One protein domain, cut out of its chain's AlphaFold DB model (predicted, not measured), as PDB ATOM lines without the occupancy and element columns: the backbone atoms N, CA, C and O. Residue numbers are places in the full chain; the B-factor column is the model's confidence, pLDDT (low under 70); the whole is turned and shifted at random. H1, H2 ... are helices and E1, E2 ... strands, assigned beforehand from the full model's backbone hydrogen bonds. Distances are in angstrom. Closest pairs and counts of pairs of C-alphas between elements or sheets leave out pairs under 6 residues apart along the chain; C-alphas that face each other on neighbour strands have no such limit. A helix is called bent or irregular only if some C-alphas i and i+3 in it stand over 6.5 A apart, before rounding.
ATOM      1  N   ALA A   4     -68.261 -13.705  53.966       91.00
ATOM      2  CA  ALA A   4     -66.931 -14.255  53.739       91.00
ATOM      3  C   ALA A   4     -66.725 -15.477  54.643       91.00
ATOM      4  O   ALA A   4     -66.912 -15.394  55.858       91.00
ATOM      5  N   LEU A   5     -66.347 -16.597  54.040       92.75
ATOM      6  CA  LEU A   5     -66.083 -17.865  54.704       92.75
ATOM      7  C   LEU A   5     -64.716 -18.372  54.261       92.75
ATOM      8  O   LEU A   5     -64.342 -18.224  53.100       92.75
ATOM      9  N   ARG A   6     -63.987 -19.009  55.173       94.81
ATOM     10  CA  ARG A   6     -62.769 -19.738  54.831       94.81
ATOM     11  C   ARG A   6     -63.040 -21.225  54.957       94.81
ATOM     12  O   ARG A   6     -63.309 -21.701  56.057       94.81
ATOM     13  N   LEU A   7     -62.982 -21.936  53.836       94.75
ATOM     14  CA  LEU A   7     -62.987 -23.391  53.832       94.75
ATOM     15  C   LEU A   7     -61.568 -23.853  54.145       94.75
ATOM     16  O   LEU A   7     -60.611 -23.465  53.472       94.75
ATOM     17  N   ASP A   8     -61.444 -24.646  55.199       95.00
ATOM     18  CA  ASP A   8     -60.185 -25.185  55.690       95.00
ATOM     19  C   ASP A   8     -60.339 -26.701  55.834       95.00
ATOM     20  O   ASP A   8     -60.747 -27.210  56.877       95.00
ATOM     21  N   THR A   9     -60.097 -27.419  54.737       94.19
ATOM     22  CA  THR A   9     -60.290 -28.872  54.656       94.19
ATOM     23  C   THR A   9     -59.000 -29.600  55.019       94.19
ATOM     24  O   THR A   9     -57.948 -28.995  55.232       94.19
ATOM     25  N   LYS A  10     -59.018 -30.934  55.053       90.75
ATOM     26  CA  LYS A  10     -57.786 -31.724  55.217       90.75
ATOM     27  C   LYS A  10     -56.748 -31.441  54.116       90.75
ATOM     28  O   LYS A  10     -55.552 -31.539  54.379       90.75
ATOM     29  N   TYR A  11     -57.194 -31.065  52.917       92.06
ATOM     30  CA  TYR A  11     -56.360 -31.030  51.714       92.06
ATOM     31  C   TYR A  11     -56.039 -29.619  51.226       92.06
ATOM     32  O   TYR A  11     -54.943 -29.391  50.715       92.06
ATOM     33  N   TYR A  12     -56.949 -28.662  51.395       96.06
ATOM     34  CA  TYR A  12     -56.773 -27.308  50.883       96.06
ATOM     35  C   TYR A  12     -57.383 -26.254  51.800       96.06
ATOM     36  O   TYR A  12     -58.140 -26.542  52.726       96.06
ATOM     37  N   THR A  13     -57.042 -25.003  51.513       96.62
ATOM     38  CA  THR A  13     -57.734 -23.836  52.056       96.62
ATOM     39  C   THR A  13     -58.183 -22.920  50.929       96.62
ATOM     40  O   THR A  13     -57.458 -22.772  49.945       96.62
ATOM     41  N   VAL A  14     -59.354 -22.304  51.056       97.19
ATOM     42  CA  VAL A  14     -59.872 -21.328  50.085       97.19
ATOM     43  C   VAL A  14     -60.825 -20.358  50.775       97.19
ATOM     44  O   VAL A  14     -61.548 -20.737  51.698       97.19
ATOM     45  N   ASP A  15     -60.817 -19.103  50.339       96.00
ATOM     46  CA  ASP A  15     -61.781 -18.104  50.789       96.00
ATOM     47  C   ASP A  15     -62.948 -18.060  49.794       96.00
ATOM     48  O   ASP A  15     -62.746 -17.874  48.594       96.00
ATOM     49  N   VAL A  16     -64.168 -18.237  50.294       93.31
ATOM     50  CA  VAL A  16     -65.409 -18.225  49.509       93.31
ATOM     51  C   VAL A  16     -66.371 -17.179  50.060       93.31
ATOM     52  O   VAL A  16     -66.267 -16.735  51.206       93.31
ATOM     53  N   ALA A  17     -67.334 -16.776  49.241       91.81
ATOM     54  CA  ALA A  17     -68.424 -15.909  49.655       91.81
ATOM     55  C   ALA A  17     -69.743 -16.675  49.542       91.81
ATOM     56  O   ALA A  17     -70.074 -17.173  48.471       91.81
ATOM     57  N   ALA A  18     -70.502 -16.746  50.633       90.12
ATOM     58  CA  ALA A  18     -71.824 -17.359  50.643       90.12
ATOM     59  C   ALA A  18     -72.913 -16.296  50.766       90.12
ATOM     60  O   ALA A  18     -72.827 -15.386  51.590       90.12
ATOM     61  N   THR A  19     -73.975 -16.425  49.986       90.12
ATOM     62  CA  THR A  19     -75.168 -15.586  50.107       90.12
ATOM     63  C   THR A  19     -76.353 -16.462  50.459       90.12
ATOM     64  O   THR A  19     -76.689 -17.378  49.715       90.12
ATOM     65  N   VAL A  20     -76.990 -16.177  51.593       89.38
ATOM     66  CA  VAL A  20     -78.209 -16.869  52.017       89.38
ATOM     67  C   VAL A  20     -79.398 -15.995  51.666       89.38
ATOM     68  O   VAL A  20     -79.431 -14.817  52.024       89.38
ATOM     69  N   HIS A  21     -80.368 -16.583  50.978       87.06
ATOM     70  CA  HIS A  21     -81.598 -15.912  50.590       87.06
ATOM     71  C   HIS A  21     -82.791 -16.750  51.023       87.06
ATOM     72  O   HIS A  21     -82.828 -17.959  50.806       87.06
ATOM     73  N   THR A  22     -83.775 -16.084  51.612       88.31
ATOM     74  CA  THR A  22     -85.059 -16.689  51.945       88.31
ATOM     75  C   THR A  22     -86.061 -16.248  50.894       88.31
ATOM     76  O   THR A  22     -86.278 -15.049  50.725       88.31
ATOM     77  N   LEU A  23     -86.668 -17.200  50.187       85.06
ATOM     78  CA  LEU A  23     -87.695 -16.880  49.200       85.06
ATOM     79  C   LEU A  23     -88.962 -16.392  49.930       85.06
ATOM     80  O   LEU A  23     -89.517 -17.166  50.719       85.06
ATOM     81  N   PRO A  24     -89.417 -15.144  49.699       78.19
ATOM     82  CA  PRO A  24     -90.544 -14.541  50.420       78.19
ATOM     83  C   PRO A  24     -91.814 -15.348  50.186       78.19
ATOM     84  O   PRO A  24     -91.989 -15.845  49.085       78.19
ATOM     85  N   ASP A  25     -92.676 -15.522  51.193       69.44
ATOM     86  CA  ASP A  25     -93.858 -16.407  51.129       69.44
ATOM     87  C   ASP A  25     -94.840 -16.080  49.989       69.44
ATOM     88  O   ASP A  25     -95.497 -16.990  49.496       69.44
ATOM     89  N   ASP A  26     -94.858 -14.836  49.509       66.38
ATOM     90  CA  ASP A  26     -95.628 -14.415  48.336       66.38
ATOM     91  C   ASP A  26     -94.922 -14.774  47.008       66.38
ATOM     92  O   ASP A  26     -93.694 -14.782  46.934       66.38
ATOM     93  N   ASP A  27     -95.682 -14.959  45.917       57.88
ATOM     94  CA  ASP A  27     -95.185 -15.266  44.551       57.88
ATOM     95  C   ASP A  27     -94.301 -14.170  43.917       57.88
ATOM     96  O   ASP A  27     -93.971 -14.210  42.728       57.88
ATOM     97  N   ARG A  37     -73.248 -15.569  38.631       79.38
ATOM     98  CA  ARG A  37     -72.653 -16.911  38.452       79.38
ATOM     99  C   ARG A  37     -72.033 -17.503  39.732       79.38
ATOM    100  O   ARG A  37     -70.820 -17.430  39.916       79.38
ATOM    101  N   PRO A  38     -72.842 -18.116  40.612       89.94
ATOM    102  CA  PRO A  38     -72.305 -18.871  41.735       89.94
ATOM    103  C   PRO A  38     -71.563 -20.127  41.257       89.94
ATOM    104  O   PRO A  38     -71.961 -20.755  40.279       89.94
ATOM    105  N   GLU A  39     -70.529 -20.511  42.003       92.75
ATOM    106  CA  GLU A  39     -69.811 -21.783  41.827       92.75
ATOM    107  C   GLU A  39     -70.640 -22.979  42.332       92.75
ATOM    108  O   GLU A  39     -70.582 -24.080  41.789       92.75
ATOM    109  N   ALA A  40     -71.450 -22.737  43.367       94.25
ATOM    110  CA  ALA A  40     -72.273 -23.730  44.038       94.25
ATOM    111  C   ALA A  40     -73.659 -23.164  44.360       94.25
ATOM    112  O   ALA A  40     -73.783 -22.033  44.838       94.25
ATOM    113  N   VAL A  41     -74.698 -23.969  44.147       94.50
ATOM    114  CA  VAL A  41     -76.078 -23.674  44.541       94.50
ATOM    115  C   VAL A  41     -76.588 -24.800  45.429       94.50
ATOM    116  O   VAL A  41     -76.626 -25.956  45.016       94.50
ATOM    117  N   VAL A  42     -77.017 -24.436  46.637       96.38
ATOM    118  CA  VAL A  42     -77.700 -25.329  47.580       96.38
ATOM    119  C   VAL A  42     -79.120 -24.801  47.763       96.38
ATOM    120  O   VAL A  42     -79.351 -23.816  48.465       96.38
ATOM    121  N   ALA A  43     -80.062 -25.417  47.062       96.25
ATOM    122  CA  ALA A  43     -81.473 -25.075  47.065       96.25
ATOM    123  C   ALA A  43     -82.171 -25.865  48.176       96.25
ATOM    124  O   ALA A  43     -82.135 -27.086  48.163       96.25
ATOM    125  N   VAL A  44     -82.773 -25.197  49.161       96.94
ATOM    126  CA  VAL A  44     -83.314 -25.861  50.361       96.94
ATOM    127  C   VAL A  44     -84.817 -25.656  50.437       96.94
ATOM    128  O   VAL A  44     -85.273 -24.512  50.453       96.94
ATOM    129  N   PHE A  45     -85.578 -26.740  50.561       95.75
ATOM    130  CA  PHE A  45     -87.016 -26.689  50.827       95.75
ATOM    131  C   PHE A  45     -87.376 -27.533  52.055       95.75
ATOM    132  O   PHE A  45     -86.591 -28.367  52.501       95.75
ATOM    133  N   ASP A  46     -88.546 -27.270  52.636       94.00
ATOM    134  CA  ASP A  46     -89.059 -27.997  53.798       94.00
ATOM    135  C   ASP A  46     -90.289 -28.799  53.360       94.00
ATOM    136  O   ASP A  46     -91.338 -28.187  53.132       94.00
ATOM    137  N   PRO A  47     -90.189 -30.133  53.240       93.00
ATOM    138  CA  PRO A  47     -91.297 -30.980  52.801       93.00
ATOM    139  C   PRO A  47     -92.569 -30.825  53.641       93.00
ATOM    140  O   PRO A  47     -93.666 -30.994  53.129       93.00
ATOM    141  N   THR A  48     -92.444 -30.428  54.913       91.56
ATOM    142  CA  THR A  48     -93.597 -30.208  55.806       91.56
ATOM    143  C   THR A  48     -94.327 -28.889  55.548       91.56
ATOM    144  O   THR A  48     -95.352 -28.606  56.172       91.56
ATOM    145  N   ARG A  49     -93.796 -28.048  54.652       90.75
ATOM    146  CA  ARG A  49     -94.409 -26.787  54.233       90.75
ATOM    147  C   ARG A  49     -94.887 -26.892  52.791       90.75
ATOM    148  O   ARG A  49     -94.076 -26.888  51.862       90.75
ATOM    149  N   ASP A  50     -96.206 -26.891  52.628       90.19
ATOM    150  CA  ASP A  50     -96.875 -26.925  51.328       90.19
ATOM    151  C   ASP A  50     -96.319 -25.870  50.361       90.19
ATOM    152  O   ASP A  50     -96.100 -24.709  50.715       90.19
ATOM    153  N   GLY A  51     -96.083 -26.281  49.113       90.62
ATOM    154  CA  GLY A  51     -95.598 -25.408  48.040       90.62
ATOM    155  C   GLY A  51     -94.120 -25.011  48.130       90.62
ATOM    156  O   GLY A  51     -93.606 -24.414  47.184       90.62
ATOM    157  N   SER A  52     -93.405 -25.360  49.207       92.94
ATOM    158  CA  SER A  52     -91.989 -24.998  49.359       92.94
ATOM    159  C   SER A  52     -91.102 -25.621  48.273       92.94
ATOM    160  O   SER A  52     -90.224 -24.937  47.750       92.94
ATOM    161  N   PHE A  53     -91.380 -26.873  47.887       94.62
ATOM    162  CA  PHE A  53     -90.697 -27.582  46.803       94.62
ATOM    163  C   PHE A  53     -90.844 -26.839  45.471       94.62
ATOM    164  O   PHE A  53     -89.854 -26.344  44.941       94.62
ATOM    165  N   ALA A  54     -92.084 -26.660  44.997       93.75
ATOM    166  CA  ALA A  54     -92.392 -25.996  43.725       93.75
ATOM    167  C   ALA A  54     -91.806 -24.579  43.632       93.75
ATOM    168  O   ALA A  54     -91.389 -24.120  42.571       93.75
ATOM    169  N   LYS A  55     -91.761 -23.872  44.762       92.06
ATOM    170  CA  LYS A  55     -91.192 -22.531  44.841       92.06
ATOM    171  C   LYS A  55     -89.677 -22.525  44.662       92.06
ATOM    172  O   LYS A  55     -89.144 -21.672  43.957       92.06
ATOM    173  N   VAL A  56     -88.981 -23.444  45.329       94.06
ATOM    174  CA  VAL A  56     -87.519 -23.550  45.263       94.06
ATOM    175  C   VAL A  56     -87.081 -24.049  43.890       94.06
ATOM    176  O   VAL A  56     -86.183 -23.454  43.297       94.06
ATOM    177  N   THR A  57     -87.754 -25.063  43.347       94.81
ATOM    178  CA  THR A  57     -87.451 -25.596  42.013       94.81
ATOM    179  C   THR A  57     -87.747 -24.582  40.913       94.81
ATOM    180  O   THR A  57     -86.865 -24.293  40.107       94.81
ATOM    181  N   GLY A  58     -88.907 -23.916  40.949       92.62
ATOM    182  CA  GLY A  58     -89.230 -22.849  39.995       92.62
ATOM    183  C   GLY A  58     -88.254 -21.666  40.061       92.62
ATOM    184  O   GLY A  58     -87.936 -21.045  39.044       92.62
ATOM    185  N   TRP A  59     -87.708 -21.365  41.247       89.81
ATOM    186  CA  TRP A  59     -86.655 -20.358  41.394       89.81
ATOM    187  C   TRP A  59     -85.329 -20.787  40.741       89.81
ATOM    188  O   TRP A  59     -84.651 -19.937  40.147       89.81
ATOM    189  N   CYS A  60     -84.967 -22.072  40.835       91.19
ATOM    190  CA  CYS A  60     -83.788 -22.650  40.189       91.19
ATOM    191  C   CYS A  60     -83.921 -22.665  38.658       91.19
ATOM    192  O   CYS A  60     -83.030 -22.166  37.970       91.19
ATOM    193  N   GLU A  61     -85.048 -23.149  38.130       90.94
ATOM    194  CA  GLU A  61     -85.332 -23.232  36.686       90.94
ATOM    195  C   GLU A  61     -85.256 -21.859  36.009       90.94
ATOM    196  O   GLU A  61     -84.628 -21.696  34.962       90.94
ATOM    197  N   ALA A  62     -85.795 -20.819  36.655       87.62
ATOM    198  CA  ALA A  62     -85.741 -19.448  36.145       87.62
ATOM    199  C   ALA A  62     -84.306 -18.915  35.933       87.62
ATOM    200  O   ALA A  62     -84.119 -17.893  35.271       87.62
ATOM    201  N   ARG A  63     -83.289 -19.577  36.504       83.69
ATOM    202  CA  ARG A  63     -81.874 -19.171  36.465       83.69
ATOM    203  C   ARG A  63     -80.979 -20.144  35.708       83.69
ATOM    204  O   ARG A  63     -79.828 -19.779  35.456       83.69
ATOM    205  N   GLU A  64     -81.486 -21.305  35.299       78.06
ATOM    206  CA  GLU A  64     -80.715 -22.390  34.675       78.06
ATOM    207  C   GLU A  64     -79.872 -21.906  33.483       78.06
ATOM    208  O   GLU A  64     -78.694 -22.232  33.369       78.06
ATOM    209  N   TYR A  65     -80.431 -21.035  32.639       76.19
ATOM    210  CA  TYR A  65     -79.729 -20.506  31.464       76.19
ATOM    211  C   TYR A  65     -78.642 -19.473  31.787       76.19
ATOM    212  O   TYR A  65     -77.763 -19.210  30.965       76.19
ATOM    213  N   SER A  66     -78.719 -18.838  32.956       79.50
ATOM    214  CA  SER A  66     -77.783 -17.789  33.373       79.50
ATOM    215  C   SER A  66     -76.640 -18.324  34.231       79.50
ATOM    216  O   SER A  66     -75.566 -17.715  34.287       79.50
ATOM    217  N   TRP A  67     -76.870 -19.450  34.904       86.56
ATOM    218  CA  TRP A  67     -76.003 -19.998  35.933       86.56
ATOM    219  C   TRP A  67     -75.471 -21.370  35.526       86.56
ATOM    220  O   TRP A  67     -76.213 -22.259  35.122       86.56
ATOM    221  N   SER A  68     -74.163 -21.559  35.696       87.62
ATOM    222  CA  SER A  68     -73.485 -22.837  35.471       87.62
ATOM    223  C   SER A  68     -72.679 -23.274  36.703       87.62
ATOM    224  O   SER A  68     -71.470 -23.453  36.574       87.62
ATOM    225  N   PRO A  69     -73.301 -23.390  37.894       92.19
ATOM    226  CA  PRO A  69     -72.613 -23.894  39.076       92.19
ATOM    227  C   PRO A  69     -72.193 -25.347  38.851       92.19
ATOM    228  O   PRO A  69     -72.950 -26.124  38.254       92.19
ATOM    229  N   GLU A  70     -71.009 -25.692  39.348       93.75
ATOM    230  CA  GLU A  70     -70.480 -27.058  39.323       93.75
ATOM    231  C   GLU A  70     -71.121 -27.910  40.425       93.75
ATOM    232  O   GLU A  70     -71.369 -29.096  40.224       93.75
ATOM    233  N   ILE A  71     -71.482 -27.293  41.556       96.19
ATOM    234  CA  ILE A  71     -72.253 -27.948  42.618       96.19
ATOM    235  C   ILE A  71     -73.712 -27.508  42.535       96.19
ATOM    236  O   ILE A  71     -74.033 -26.328  42.709       96.19
ATOM    237  N   ARG A  72     -74.610 -28.468  42.327       96.75
ATOM    238  CA  ARG A  72     -76.061 -28.268  42.298       96.75
ATOM    239  C   ARG A  72     -76.699 -29.234  43.276       96.75
ATOM    240  O   ARG A  72     -76.760 -30.423  43.005       96.75
ATOM    241  N   MET A  73     -77.155 -28.731  44.416       97.69
ATOM    242  CA  MET A  73     -77.794 -29.554  45.444       97.69
ATOM    243  C   MET A  73     -79.215 -29.084  45.714       97.69
ATOM    244  O   MET A  73     -79.446 -27.888  45.899       97.69
ATOM    245  N   LEU A  74     -80.149 -30.029  45.758       98.06
ATOM    246  CA  LEU A  74     -81.513 -29.844  46.225       98.06
ATOM    247  C   LEU A  74     -81.652 -30.535  47.586       98.06
ATOM    248  O   LEU A  74     -81.629 -31.754  47.691       98.06
ATOM    249  N   VAL A  75     -81.786 -29.751  48.648       97.56
ATOM    250  CA  VAL A  75     -81.820 -30.244  50.022       97.56
ATOM    251  C   VAL A  75     -83.257 -30.323  50.528       97.56
ATOM    252  O   VAL A  75     -83.917 -29.298  50.734       97.56
ATOM    253  N   CYS A  76     -83.703 -31.548  50.798       96.06
ATOM    254  CA  CYS A  76     -84.963 -31.867  51.465       96.06
ATOM    255  C   CYS A  76     -84.763 -31.734  52.981       96.06
ATOM    256  O   CYS A  76     -84.310 -32.670  53.644       96.06
ATOM    257  N   ARG A  77     -85.061 -30.560  53.544       96.00
ATOM    258  CA  ARG A  77     -84.824 -30.265  54.963       96.00
ATOM    259  C   ARG A  77     -86.046 -30.610  55.812       96.00
ATOM    260  O   ARG A  77     -86.951 -29.791  55.961       96.00
ATOM    261  N   TYR A  78     -86.022 -31.768  56.454       94.81
ATOM    262  CA  TYR A  78     -87.037 -32.185  57.418       94.81
ATOM    263  C   TYR A  78     -86.783 -31.553  58.795       94.81
ATOM    264  O   TYR A  78     -85.641 -31.534  59.254       94.81
ATOM    265  N   PRO A  79     -87.805 -31.049  59.514       94.31
ATOM    266  CA  PRO A  79     -87.609 -30.471  60.845       94.31
ATOM    267  C   PRO A  79     -87.061 -31.464  61.881       94.31
ATOM    268  O   PRO A  79     -86.249 -31.088  62.724       94.31
ATOM    269  N   THR A  80     -87.525 -32.714  61.825       94.50
ATOM    270  CA  THR A  80     -87.178 -33.809  62.744       94.50
ATOM    271  C   THR A  80     -87.226 -35.146  62.003       94.50
ATOM    272  O   THR A  80     -87.874 -35.243  60.959       94.50
ATOM    273  N   LYS A  81     -86.628 -36.199  62.577       92.31
ATOM    274  CA  LYS A  81     -86.752 -37.568  62.051       92.31
ATOM    275  C   LYS A  81     -88.208 -38.029  61.943       92.31
ATOM    276  O   LYS A  81     -88.611 -38.550  60.919       92.31
ATOM    277  N   GLY A  82     -89.033 -37.747  62.953       92.00
ATOM    278  CA  GLY A  82     -90.452 -38.115  62.908       92.00
ATOM    279  C   GLY A  82     -91.236 -37.406  61.795       92.00
ATOM    280  O   GLY A  82     -92.159 -37.989  61.235       92.00
ATOM    281  N   ALA A  83     -90.869 -36.165  61.454       90.81
ATOM    282  CA  ALA A  83     -91.450 -35.459  60.311       90.81
ATOM    283  C   ALA A  83     -90.964 -36.041  58.977       90.81
ATOM    284  O   ALA A  83     -91.739 -36.126  58.031       90.81
ATOM    285  N   MET A  84     -89.700 -36.464  58.926       90.44
ATOM    286  CA  MET A  84     -89.159 -37.213  57.801       90.44
ATOM    287  C   MET A  84     -89.948 -38.498  57.601       90.44
ATOM    288  O   MET A  84     -90.612 -38.608  56.586       90.44
ATOM    289  N   ASP A  85     -90.007 -39.393  58.584       89.81
ATOM    290  CA  ASP A  85     -90.705 -40.682  58.478       89.81
ATOM    291  C   ASP A  85     -92.176 -40.555  58.015       89.81
ATOM    292  O   ASP A  85     -92.697 -41.456  57.357       89.81
ATOM    293  N   ALA A  86     -92.847 -39.436  58.326       86.38
ATOM    294  CA  ALA A  86     -94.216 -39.151  57.893       86.38
ATOM    295  C   ALA A  86     -94.337 -38.719  56.414       86.38
ATOM    296  O   ALA A  86     -95.311 -39.086  55.758       86.38
ATOM    297  N   GLU A  87     -93.366 -37.967  55.893       79.50
ATOM    298  CA  GLU A  87     -93.397 -37.343  54.556       79.50
ATOM    299  C   GLU A  87     -92.418 -37.984  53.549       79.50
ATOM    300  O   GLU A  87     -92.448 -37.678  52.353       79.50
ATOM    301  N   PHE A  88     -91.535 -38.868  54.028       69.50
ATOM    302  CA  PHE A  88     -90.290 -39.252  53.359       69.50
ATOM    303  C   PHE A  88     -90.508 -39.832  51.970       69.50
ATOM    304  O   PHE A  88     -89.885 -39.378  51.016       69.50
ATOM    305  N   ALA A  89     -91.413 -40.804  51.848       67.81
ATOM    306  CA  ALA A  89     -91.568 -41.555  50.607       67.81
ATOM    307  C   ALA A  89     -92.033 -40.662  49.445       67.81
ATOM    308  O   ALA A  89     -91.491 -40.747  48.355       67.81
ATOM    309  N   SER A  90     -92.996 -39.760  49.668       77.88
ATOM    310  CA  SER A  90     -93.520 -38.929  48.575       77.88
ATOM    311  C   SER A  90     -92.603 -37.761  48.225       77.88
ATOM    312  O   SER A  90     -92.549 -37.360  47.064       77.88
ATOM    313  N   SER A  91     -91.942 -37.169  49.222       84.44
ATOM    314  CA  SER A  91     -91.165 -35.945  49.018       84.44
ATOM    315  C   SER A  91     -89.743 -36.222  48.544       84.44
ATOM    316  O   SER A  91     -89.218 -35.447  47.749       84.44
ATOM    317  N   ALA A  92     -89.125 -37.315  49.002       85.06
ATOM    318  CA  ALA A  92     -87.799 -37.713  48.538       85.06
ATOM    319  C   ALA A  92     -87.840 -38.178  47.076       85.06
ATOM    320  O   ALA A  92     -87.046 -37.696  46.280       85.06
ATOM    321  N   ASP A  93     -88.816 -39.010  46.700       89.38
ATOM    322  CA  ASP A  93     -88.950 -39.494  45.321       89.38
ATOM    323  C   ASP A  93     -89.160 -38.336  44.330       89.38
ATOM    324  O   ASP A  93     -88.467 -38.247  43.320       89.38
ATOM    325  N   ALA A  94     -90.053 -37.390  44.651       92.81
ATOM    326  CA  ALA A  94     -90.295 -36.221  43.804       92.81
ATOM    327  C   ALA A  94     -89.069 -35.297  43.689       92.81
ATOM    328  O   ALA A  94     -88.842 -34.692  42.639       92.81
ATOM    329  N   ALA A  95     -88.292 -35.166  44.769       94.81
ATOM    330  CA  ALA A  95     -87.064 -34.384  44.762       94.81
ATOM    331  C   ALA A  95     -85.963 -35.060  43.942       94.81
ATOM    332  O   ALA A  95     -85.303 -34.370  43.169       94.81
ATOM    333  N   ASP A  96     -85.796 -36.376  44.077       94.25
ATOM    334  CA  ASP A  96     -84.843 -37.171  43.300       94.25
ATOM    335  C   ASP A  96     -85.154 -37.082  41.802       94.25
ATOM    336  O   ASP A  96     -84.265 -36.757  41.014       94.25
ATOM    337  N   ASP A  97     -86.414 -37.301  41.413       95.88
ATOM    338  CA  ASP A  97     -86.847 -37.240  40.012       95.88
ATOM    339  C   ASP A  97     -86.542 -35.864  39.404       95.88
ATOM    340  O   ASP A  97     -85.879 -35.759  38.368       95.88
ATOM    341  N   TRP A  98     -86.950 -34.788  40.086       97.44
ATOM    342  CA  TRP A  98     -86.673 -33.431  39.618       97.44
ATOM    343  C   TRP A  98     -85.171 -33.131  39.586       97.44
ATOM    344  O   TRP A  98     -84.685 -32.493  38.650       97.44
ATOM    345  N   ALA A  99     -84.418 -33.579  40.593       96.94
ATOM    346  CA  ALA A  99     -82.991 -33.315  40.679       96.94
ATOM    347  C   ALA A  99     -82.238 -33.969  39.516       96.94
ATOM    348  O   ALA A  99     -81.459 -33.291  38.845       96.94
ATOM    349  N   VAL A 100     -82.543 -35.232  39.202       96.12
ATOM    350  CA  VAL A 100     -81.971 -35.943  38.050       96.12
ATOM    351  C   VAL A 100     -82.272 -35.209  36.742       96.12
ATOM    352  O   VAL A 100     -81.363 -35.003  35.935       96.12
ATOM    353  N   GLU A 101     -83.516 -34.770  36.539       96.62
ATOM    354  CA  GLU A 101     -83.922 -34.055  35.321       96.62
ATOM    355  C   GLU A 101     -83.214 -32.700  35.148       96.62
ATOM    356  O   GLU A 101     -82.949 -32.287  34.019       96.62
ATOM    357  N   ASN A 102     -82.857 -32.031  36.250       95.44
ATOM    358  CA  ASN A 102     -82.286 -30.678  36.251       95.44
ATOM    359  C   ASN A 102     -80.771 -30.642  36.543       95.44
ATOM    360  O   ASN A 102     -80.175 -29.564  36.673       95.44
ATOM    361  N   GLY A 103     -80.129 -31.809  36.664       95.25
ATOM    362  CA  GLY A 103     -78.698 -31.933  36.964       95.25
ATOM    363  C   GLY A 103     -78.323 -31.501  38.384       95.25
ATOM    364  O   GLY A 103     -77.222 -30.996  38.602       95.25
ATOM    365  N   TYR A 104     -79.245 -31.649  39.331       97.31
ATOM    366  CA  TYR A 104     -79.013 -31.489  40.760       97.31
ATOM    367  C   TYR A 104     -78.794 -32.853  41.417       97.31
ATOM    368  O   TYR A 104     -79.224 -33.892  40.925       97.31
ATOM    369  N   GLU A 105     -78.167 -32.828  42.582       97.31
ATOM    370  CA  GLU A 105     -78.158 -33.927  43.532       97.31
ATOM    371  C   GLU A 105     -79.190 -33.648  44.628       97.31
ATOM    372  O   GLU A 105     -79.138 -32.597  45.276       97.31
ATOM    373  N   ALA A 106     -80.125 -34.569  44.845       97.00
ATOM    374  CA  ALA A 106     -81.064 -34.490  45.954       97.00
ATOM    375  C   ALA A 106     -80.438 -35.071  47.231       97.00
ATOM    376  O   ALA A 106     -79.846 -36.147  47.212       97.00
ATOM    377  N   VAL A 107     -80.550 -34.341  48.345       97.12
ATOM    378  CA  VAL A 107     -80.019 -34.758  49.651       97.12
ATOM    379  C   VAL A 107     -81.059 -34.513  50.741       97.12
ATOM    380  O   VAL A 107     -81.527 -33.390  50.936       97.12
ATOM    381  N   ALA A 108     -81.405 -35.550  51.497       96.00
ATOM    382  CA  ALA A 108     -82.235 -35.431  52.687       96.00
ATOM    383  C   ALA A 108     -81.406 -34.958  53.886       96.00
ATOM    384  O   ALA A 108     -80.304 -35.447  54.117       96.00
ATOM    385  N   VAL A 109     -81.943 -34.017  54.666       96.88
ATOM    386  CA  VAL A 109     -81.307 -33.492  55.884       96.88
ATOM    387  C   VAL A 109     -82.343 -33.358  56.992       96.88
ATOM    388  O   VAL A 109     -83.422 -32.801  56.782       96.88
ATOM    389  N   ILE A 110     -81.990 -33.789  58.197       96.19
ATOM    390  CA  ILE A 110     -82.768 -33.583  59.416       96.19
ATOM    391  C   ILE A 110     -82.227 -32.348  60.142       96.19
ATOM    392  O   ILE A 110     -81.129 -32.322  60.688       96.19
ATOM    393  N   ALA A 111     -83.036 -31.294  60.193       94.06
ATOM    394  CA  ALA A 111     -82.651 -29.987  60.712       94.06
ATOM    395  C   ALA A 111     -82.311 -29.961  62.206       94.06
ATOM    396  O   ALA A 111     -81.562 -29.082  62.635       94.06
ATOM    397  N   SER A 112     -82.880 -30.872  63.001       91.75
ATOM    398  CA  SER A 112     -82.498 -31.031  64.406       91.75
ATOM    399  C   SER A 112     -81.065 -31.545  64.571       91.75
ATOM    400  O   SER A 112     -80.494 -31.369  65.645       91.75
ATOM    401  N   GLY A 113     -80.487 -32.129  63.514       91.81
ATOM    402  CA  GLY A 113     -79.162 -32.734  63.513       91.81
ATOM    403  C   GLY A 113     -79.065 -33.935  64.455       91.81
ATOM    404  O   GLY A 113     -80.074 -34.541  64.821       91.81
ATOM    405  N   GLY A 114     -77.834 -34.224  64.879       93.06
ATOM    406  CA  GLY A 114     -77.514 -35.334  65.776       93.06
ATOM    407  C   GLY A 114     -77.371 -36.662  65.038       93.06
ATOM    408  O   GLY A 114     -77.286 -36.691  63.812       93.06
ATOM    409  N   ASP A 115     -77.365 -37.754  65.801       94.06
ATOM    410  CA  ASP A 115     -77.148 -39.111  65.279       94.06
ATOM    411  C   ASP A 115     -78.157 -39.487  64.183       94.06
ATOM    412  O   ASP A 115     -77.819 -40.213  63.254       94.06
ATOM    413  N   ASP A 116     -79.374 -38.937  64.254       93.19
ATOM    414  CA  ASP A 116     -80.417 -39.146  63.250       93.19
ATOM    415  C   ASP A 116     -80.026 -38.617  61.858       93.19
ATOM    416  O   ASP A 116     -80.403 -39.233  60.863       93.19
ATOM    417  N   ASP A 117     -79.307 -37.490  61.782       95.94
ATOM    418  CA  ASP A 117     -78.830 -36.893  60.523       95.94
ATOM    419  C   ASP A 117     -77.481 -37.486  60.090       95.94
ATOM    420  O   ASP A 117     -77.255 -37.729  58.908       95.94
ATOM    421  N   GLU A 118     -76.587 -37.752  61.045       95.31
ATOM    422  CA  GLU A 118     -75.251 -38.294  60.762       95.31
ATOM    423  C   GLU A 118     -75.310 -39.739  60.245       95.31
ATOM    424  O   GLU A 118     -74.574 -40.090  59.329       95.31
ATOM    425  N   ALA A 119     -76.212 -40.570  60.770       93.62
ATOM    426  CA  ALA A 119     -76.418 -41.939  60.291       93.62
ATOM    427  C   ALA A 119     -77.452 -42.029  59.155       93.62
ATOM    428  O   ALA A 119     -77.953 -43.113  58.857       93.62
ATOM    429  N   LEU A 120     -77.837 -40.895  58.559       93.75
ATOM    430  CA  LEU A 120     -78.888 -40.876  57.553       93.75
ATOM    431  C   LEU A 120     -78.399 -41.500  56.246       93.75
ATOM    432  O   LEU A 120     -77.363 -41.107  55.696       93.75
ATOM    433  N   GLU A 121     -79.194 -42.433  55.740       93.38
ATOM    434  CA  GLU A 121     -79.011 -43.085  54.450       93.38
ATOM    435  C   GLU A 121     -80.357 -43.183  53.734       93.38
ATOM    436  O   GLU A 121     -81.404 -43.397  54.354       93.38
ATOM    437  N   LEU A 122     -80.335 -43.030  52.415       88.06
ATOM    438  CA  LEU A 122     -81.501 -43.195  51.555       88.06
ATOM    439  C   LEU A 122     -81.078 -44.009  50.344       88.06
ATOM    440  O   LEU A 122     -80.117 -43.654  49.677       88.06
ATOM    441  N   ARG A 123     -81.792 -45.109  50.070       86.81
ATOM    442  CA  ARG A 123     -81.493 -46.022  48.946       86.81
ATOM    443  C   ARG A 123     -80.052 -46.576  48.963       86.81
ATOM    444  O   ARG A 123     -79.555 -47.005  47.932       86.81
ATOM    445  N   GLY A 124     -79.429 -46.633  50.143       89.62
ATOM    446  CA  GLY A 124     -78.038 -47.065  50.330       89.62
ATOM    447  C   GLY A 124     -77.005 -45.947  50.159       89.62
ATOM    448  O   GLY A 124     -75.821 -46.195  50.364       89.62
ATOM    449  N   ASP A 125     -77.441 -44.731  49.826       91.19
ATOM    450  CA  ASP A 125     -76.569 -43.574  49.659       91.19
ATOM    451  C   ASP A 125     -76.503 -42.728  50.929       91.19
ATOM    452  O   ASP A 125     -77.494 -42.543  51.643       91.19
ATOM    453  N   GLU A 126     -75.329 -42.149  51.164       93.75
ATOM    454  CA  GLU A 126     -75.056 -41.253  52.280       93.75
ATOM    455  C   GLU A 126     -75.862 -39.949  52.194       93.75
ATOM    456  O   GLU A 126     -75.761 -39.203  51.220       93.75
ATOM    457  N   GLN A 127     -76.622 -39.635  53.244       95.81
ATOM    458  CA  GLN A 127     -77.452 -38.429  53.338       95.81
ATOM    459  C   GLN A 127     -76.975 -37.504  54.467       95.81
ATOM    460  O   GLN A 127     -75.906 -37.691  55.049       95.81
ATOM    461  N   GLY A 128     -77.764 -36.475  54.775       96.69
ATOM    462  CA  GLY A 128     -77.537 -35.575  55.898       96.69
ATOM    463  C   GLY A 128     -76.576 -34.430  55.595       96.69
ATOM    464  O   GLY A 128     -76.069 -34.249  54.480       96.69
ATOM    465  N   MET A 129     -76.304 -33.616  56.616       96.50
ATOM    466  CA  MET A 129     -75.414 -32.457  56.509       96.50
ATOM    467  C   MET A 129     -73.988 -32.858  56.113       96.50
ATOM    468  O   MET A 129     -73.290 -32.096  55.438       96.50
ATOM    469  N   ARG A 130     -73.559 -34.067  56.491       95.75
ATOM    470  CA  ARG A 130     -72.269 -34.643  56.093       95.75
ATOM    471  C   ARG A 130     -72.130 -34.764  54.576       95.75
ATOM    472  O   ARG A 130     -71.072 -34.421  54.057       95.75
ATOM    473  N   ARG A 131     -73.191 -35.146  53.855       97.06
ATOM    474  CA  ARG A 131     -73.161 -35.270  52.392       97.06
ATOM    475  C   ARG A 131     -73.063 -33.904  51.719       97.06
ATOM    476  O   ARG A 131     -72.222 -33.710  50.842       97.06
ATOM    477  N   VAL A 132     -73.841 -32.928  52.200       96.94
ATOM    478  CA  VAL A 132     -73.756 -31.531  51.737       96.94
ATOM    479  C   VAL A 132     -72.347 -30.979  51.957       96.94
ATOM    480  O   VAL A 132     -71.738 -30.427  51.043       96.94
ATOM    481  N   ARG A 133     -71.787 -31.171  53.158       95.31
ATOM    482  CA  ARG A 133     -70.409 -30.785  53.481       95.31
ATOM    483  C   ARG A 133     -69.405 -31.463  52.556       95.31
ATOM    484  O   ARG A 133     -68.539 -30.775  52.028       95.31
ATOM    485  N   ALA A 134     -69.518 -32.773  52.356       95.44
ATOM    486  CA  ALA A 134     -68.597 -33.539  51.528       95.44
ATOM    487  C   ALA A 134     -68.551 -33.002  50.094       95.44
ATOM    488  O   ALA A 134     -67.464 -32.832  49.553       95.44
ATOM    489  N   ALA A 135     -69.694 -32.650  49.500       96.31
ATOM    490  CA  ALA A 135     -69.716 -32.046  48.170       96.31
ATOM    491  C   ALA A 135     -69.020 -30.675  48.131       96.31
ATOM    492  O   ALA A 135     -68.209 -30.421  47.243       96.31
ATOM    493  N   ILE A 136     -69.270 -29.814  49.123       96.19
ATOM    494  CA  ILE A 136     -68.603 -28.505  49.239       96.19
ATOM    495  C   ILE A 136     -67.086 -28.657  49.455       96.19
ATOM    496  O   ILE A 136     -66.306 -27.880  48.905       96.19
ATOM    497  N   GLU A 137     -66.655 -29.637  50.251       95.31
ATOM    498  CA  GLU A 137     -65.246 -29.880  50.592       95.31
ATOM    499  C   GLU A 137     -64.482 -30.699  49.538       95.31
ATOM    500  O   GLU A 137     -63.252 -30.662  49.518       95.31
ATOM    501  N   ALA A 138     -65.173 -31.439  48.669       94.12
ATOM    502  CA  ALA A 138     -64.571 -32.167  47.551       94.12
ATOM    503  C   ALA A 138     -64.401 -31.291  46.301       94.12
ATOM    504  O   ALA A 138     -63.697 -31.674  45.364       94.12
ATOM    505  N   HIS A 139     -65.038 -30.120  46.282       95.50
ATOM    506  CA  HIS A 139     -65.029 -29.232  45.132       95.50
ATOM    507  C   HIS A 139     -63.671 -28.567  44.899       95.50
ATOM    508  O   HIS A 139     -63.019 -28.074  45.823       95.50
ATOM    509  N   ALA A 140     -63.263 -28.484  43.634       94.00
ATOM    510  CA  ALA A 140     -62.020 -27.842  43.221       94.00
ATOM    511  C   ALA A 140     -62.207 -26.323  43.057       94.00
ATOM    512  O   ALA A 140     -62.094 -25.778  41.962       94.00
ATOM    513  N   TRP A 141     -62.470 -25.632  44.169       95.50
ATOM    514  CA  TRP A 141     -62.697 -24.187  44.197       95.50
ATOM    515  C   TRP A 141     -61.623 -23.371  43.453       95.50
ATOM    516  O   TRP A 141     -60.419 -23.529  43.718       95.50
ATOM    517  N   PRO A 142     -62.033 -22.402  42.615       92.56
ATOM    518  CA  PRO A 142     -61.118 -21.437  42.027       92.56
ATOM    519  C   PRO A 142     -60.304 -20.709  43.105       92.56
ATOM    520  O   PRO A 142     -60.848 -20.104  44.026       92.56
ATOM    521  N   GLY A 143     -58.976 -20.753  42.982       93.44
ATOM    522  CA  GLY A 143     -58.072 -20.099  43.930       93.44
ATOM    523  C   GLY A 143     -57.802 -20.880  45.220       93.44
ATOM    524  O   GLY A 143     -57.213 -20.307  46.140       93.44
ATOM    525  N   LEU A 144     -58.175 -22.165  45.303       95.69
ATOM    526  CA  LEU A 144     -57.755 -23.011  46.419       95.69
ATOM    527  C   LEU A 144     -56.227 -23.121  46.506       95.69
ATOM    528  O   LEU A 144     -55.516 -23.153  45.500       95.69
ATOM    529  N   ALA A 145     -55.723 -23.207  47.733       95.44
ATOM    530  CA  ALA A 145     -54.323 -23.459  48.036       95.44
ATOM    531  C   ALA A 145     -54.185 -24.813  48.740       95.44
ATOM    532  O   ALA A 145     -54.696 -24.994  49.848       95.44
ATOM    533  N   MET A 146     -53.480 -25.752  48.103       94.56
ATOM    534  CA  MET A 146     -53.210 -27.081  48.660       94.56
ATOM    535  C   MET A 146     -52.308 -26.995  49.893       94.56
ATOM    536  O   MET A 146     -51.322 -26.252  49.914       94.56
TER     537      MET A 146
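What this domain is: This is residues 4 to 27 and 37 to 146 of the 248 residues of the protein "Hypothetical protein" of Micromonas pusilla (UniProt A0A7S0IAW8). A small, strongly twisted sheet of three parallel strands, E3, E4 and E5, makes the core, with H1 and H2 covering one face and H4 the other, in three layers. At one end of the longest axis a separate antiparallel hairpin, E1 and E2, stands beyond the sheet, and the last printed residues, 145 to 146, pair with E2. The printed part has 134 residues, with the order E1 E2 E3 H1 E4 H2 E5 H3 H4, and its class is mixed helices and strands. The whole is compact, with a radius of gyration of the C-alphas of 15.2 A and spans of 44 by 36 by 25 A.

How they stand to each other: E1, residues 4 to 8, and E2, residues 12 to 18, form a hairpin, antiparallel at 156 degrees; N 5 and O 16 are 2.8 A apart. E3, residues 40 to 45, is an edge strand parallel to E4, residues 71 to 78, at 21 degrees, with N 43 and O 73 at 2.8 A. E4 is parallel to E5, residues 105 to 110, the other edge strand, at 31 degrees, with N 76 and O 107 at 2.9 A. H1, residues 52 to 61, is over E3 at a height over the sheet of 8.7 A; the closest C-alphas are those of Phe 45 and Ser 52, 5.5 A. H2, residues 81 to 102, is on the same face, over E4 and E5 at 8.2 A, and Asp 96 and Ala 106 have its closest C-alphas to E5, 5.3 A. H2 is irregular, with C-alphas 86 and 89 8.1 A apart, and has a kink of 75 degrees near residue 88. E3, H1, E4 and E4, H2, E5 are strand-helix-strand units, parallel neighbour strands joined through a helix, with right-handed crossovers. H4, residues 128 to 138, is on the opposite face at 9.1 A, over E4 and only just over E3, with 3 of its C-alphas there. H3, residues 115 to 118, only grazes the sheet and touches H4, closest at the C-alphas of Asp 117 and Gly 128, 5.0 A. Every O i to N i+4 pair is within hydrogen-bond range in H1 and H4, and 15 of 18 are in H2; H3 is too short for such a pair.

Where its parts are: E1 begins at C-alpha 4, (-66.931, -14.255, 53.739), and H4 ends at C-alpha 138, (-64.571, -32.167, 47.551). E2 is 18.0 A long, E4 21.3 A, H2 27.1 A and H4 15.8 A.

The domain as a whole: Residues 28 to 36 are not printed, and C-alphas 27 and 37 are 23.4 A apart across this cut, in the link from E2 to E3. Of the links printed whole, none is long. Residues 25 to 27 and 88 to 89 have pLDDT under 70.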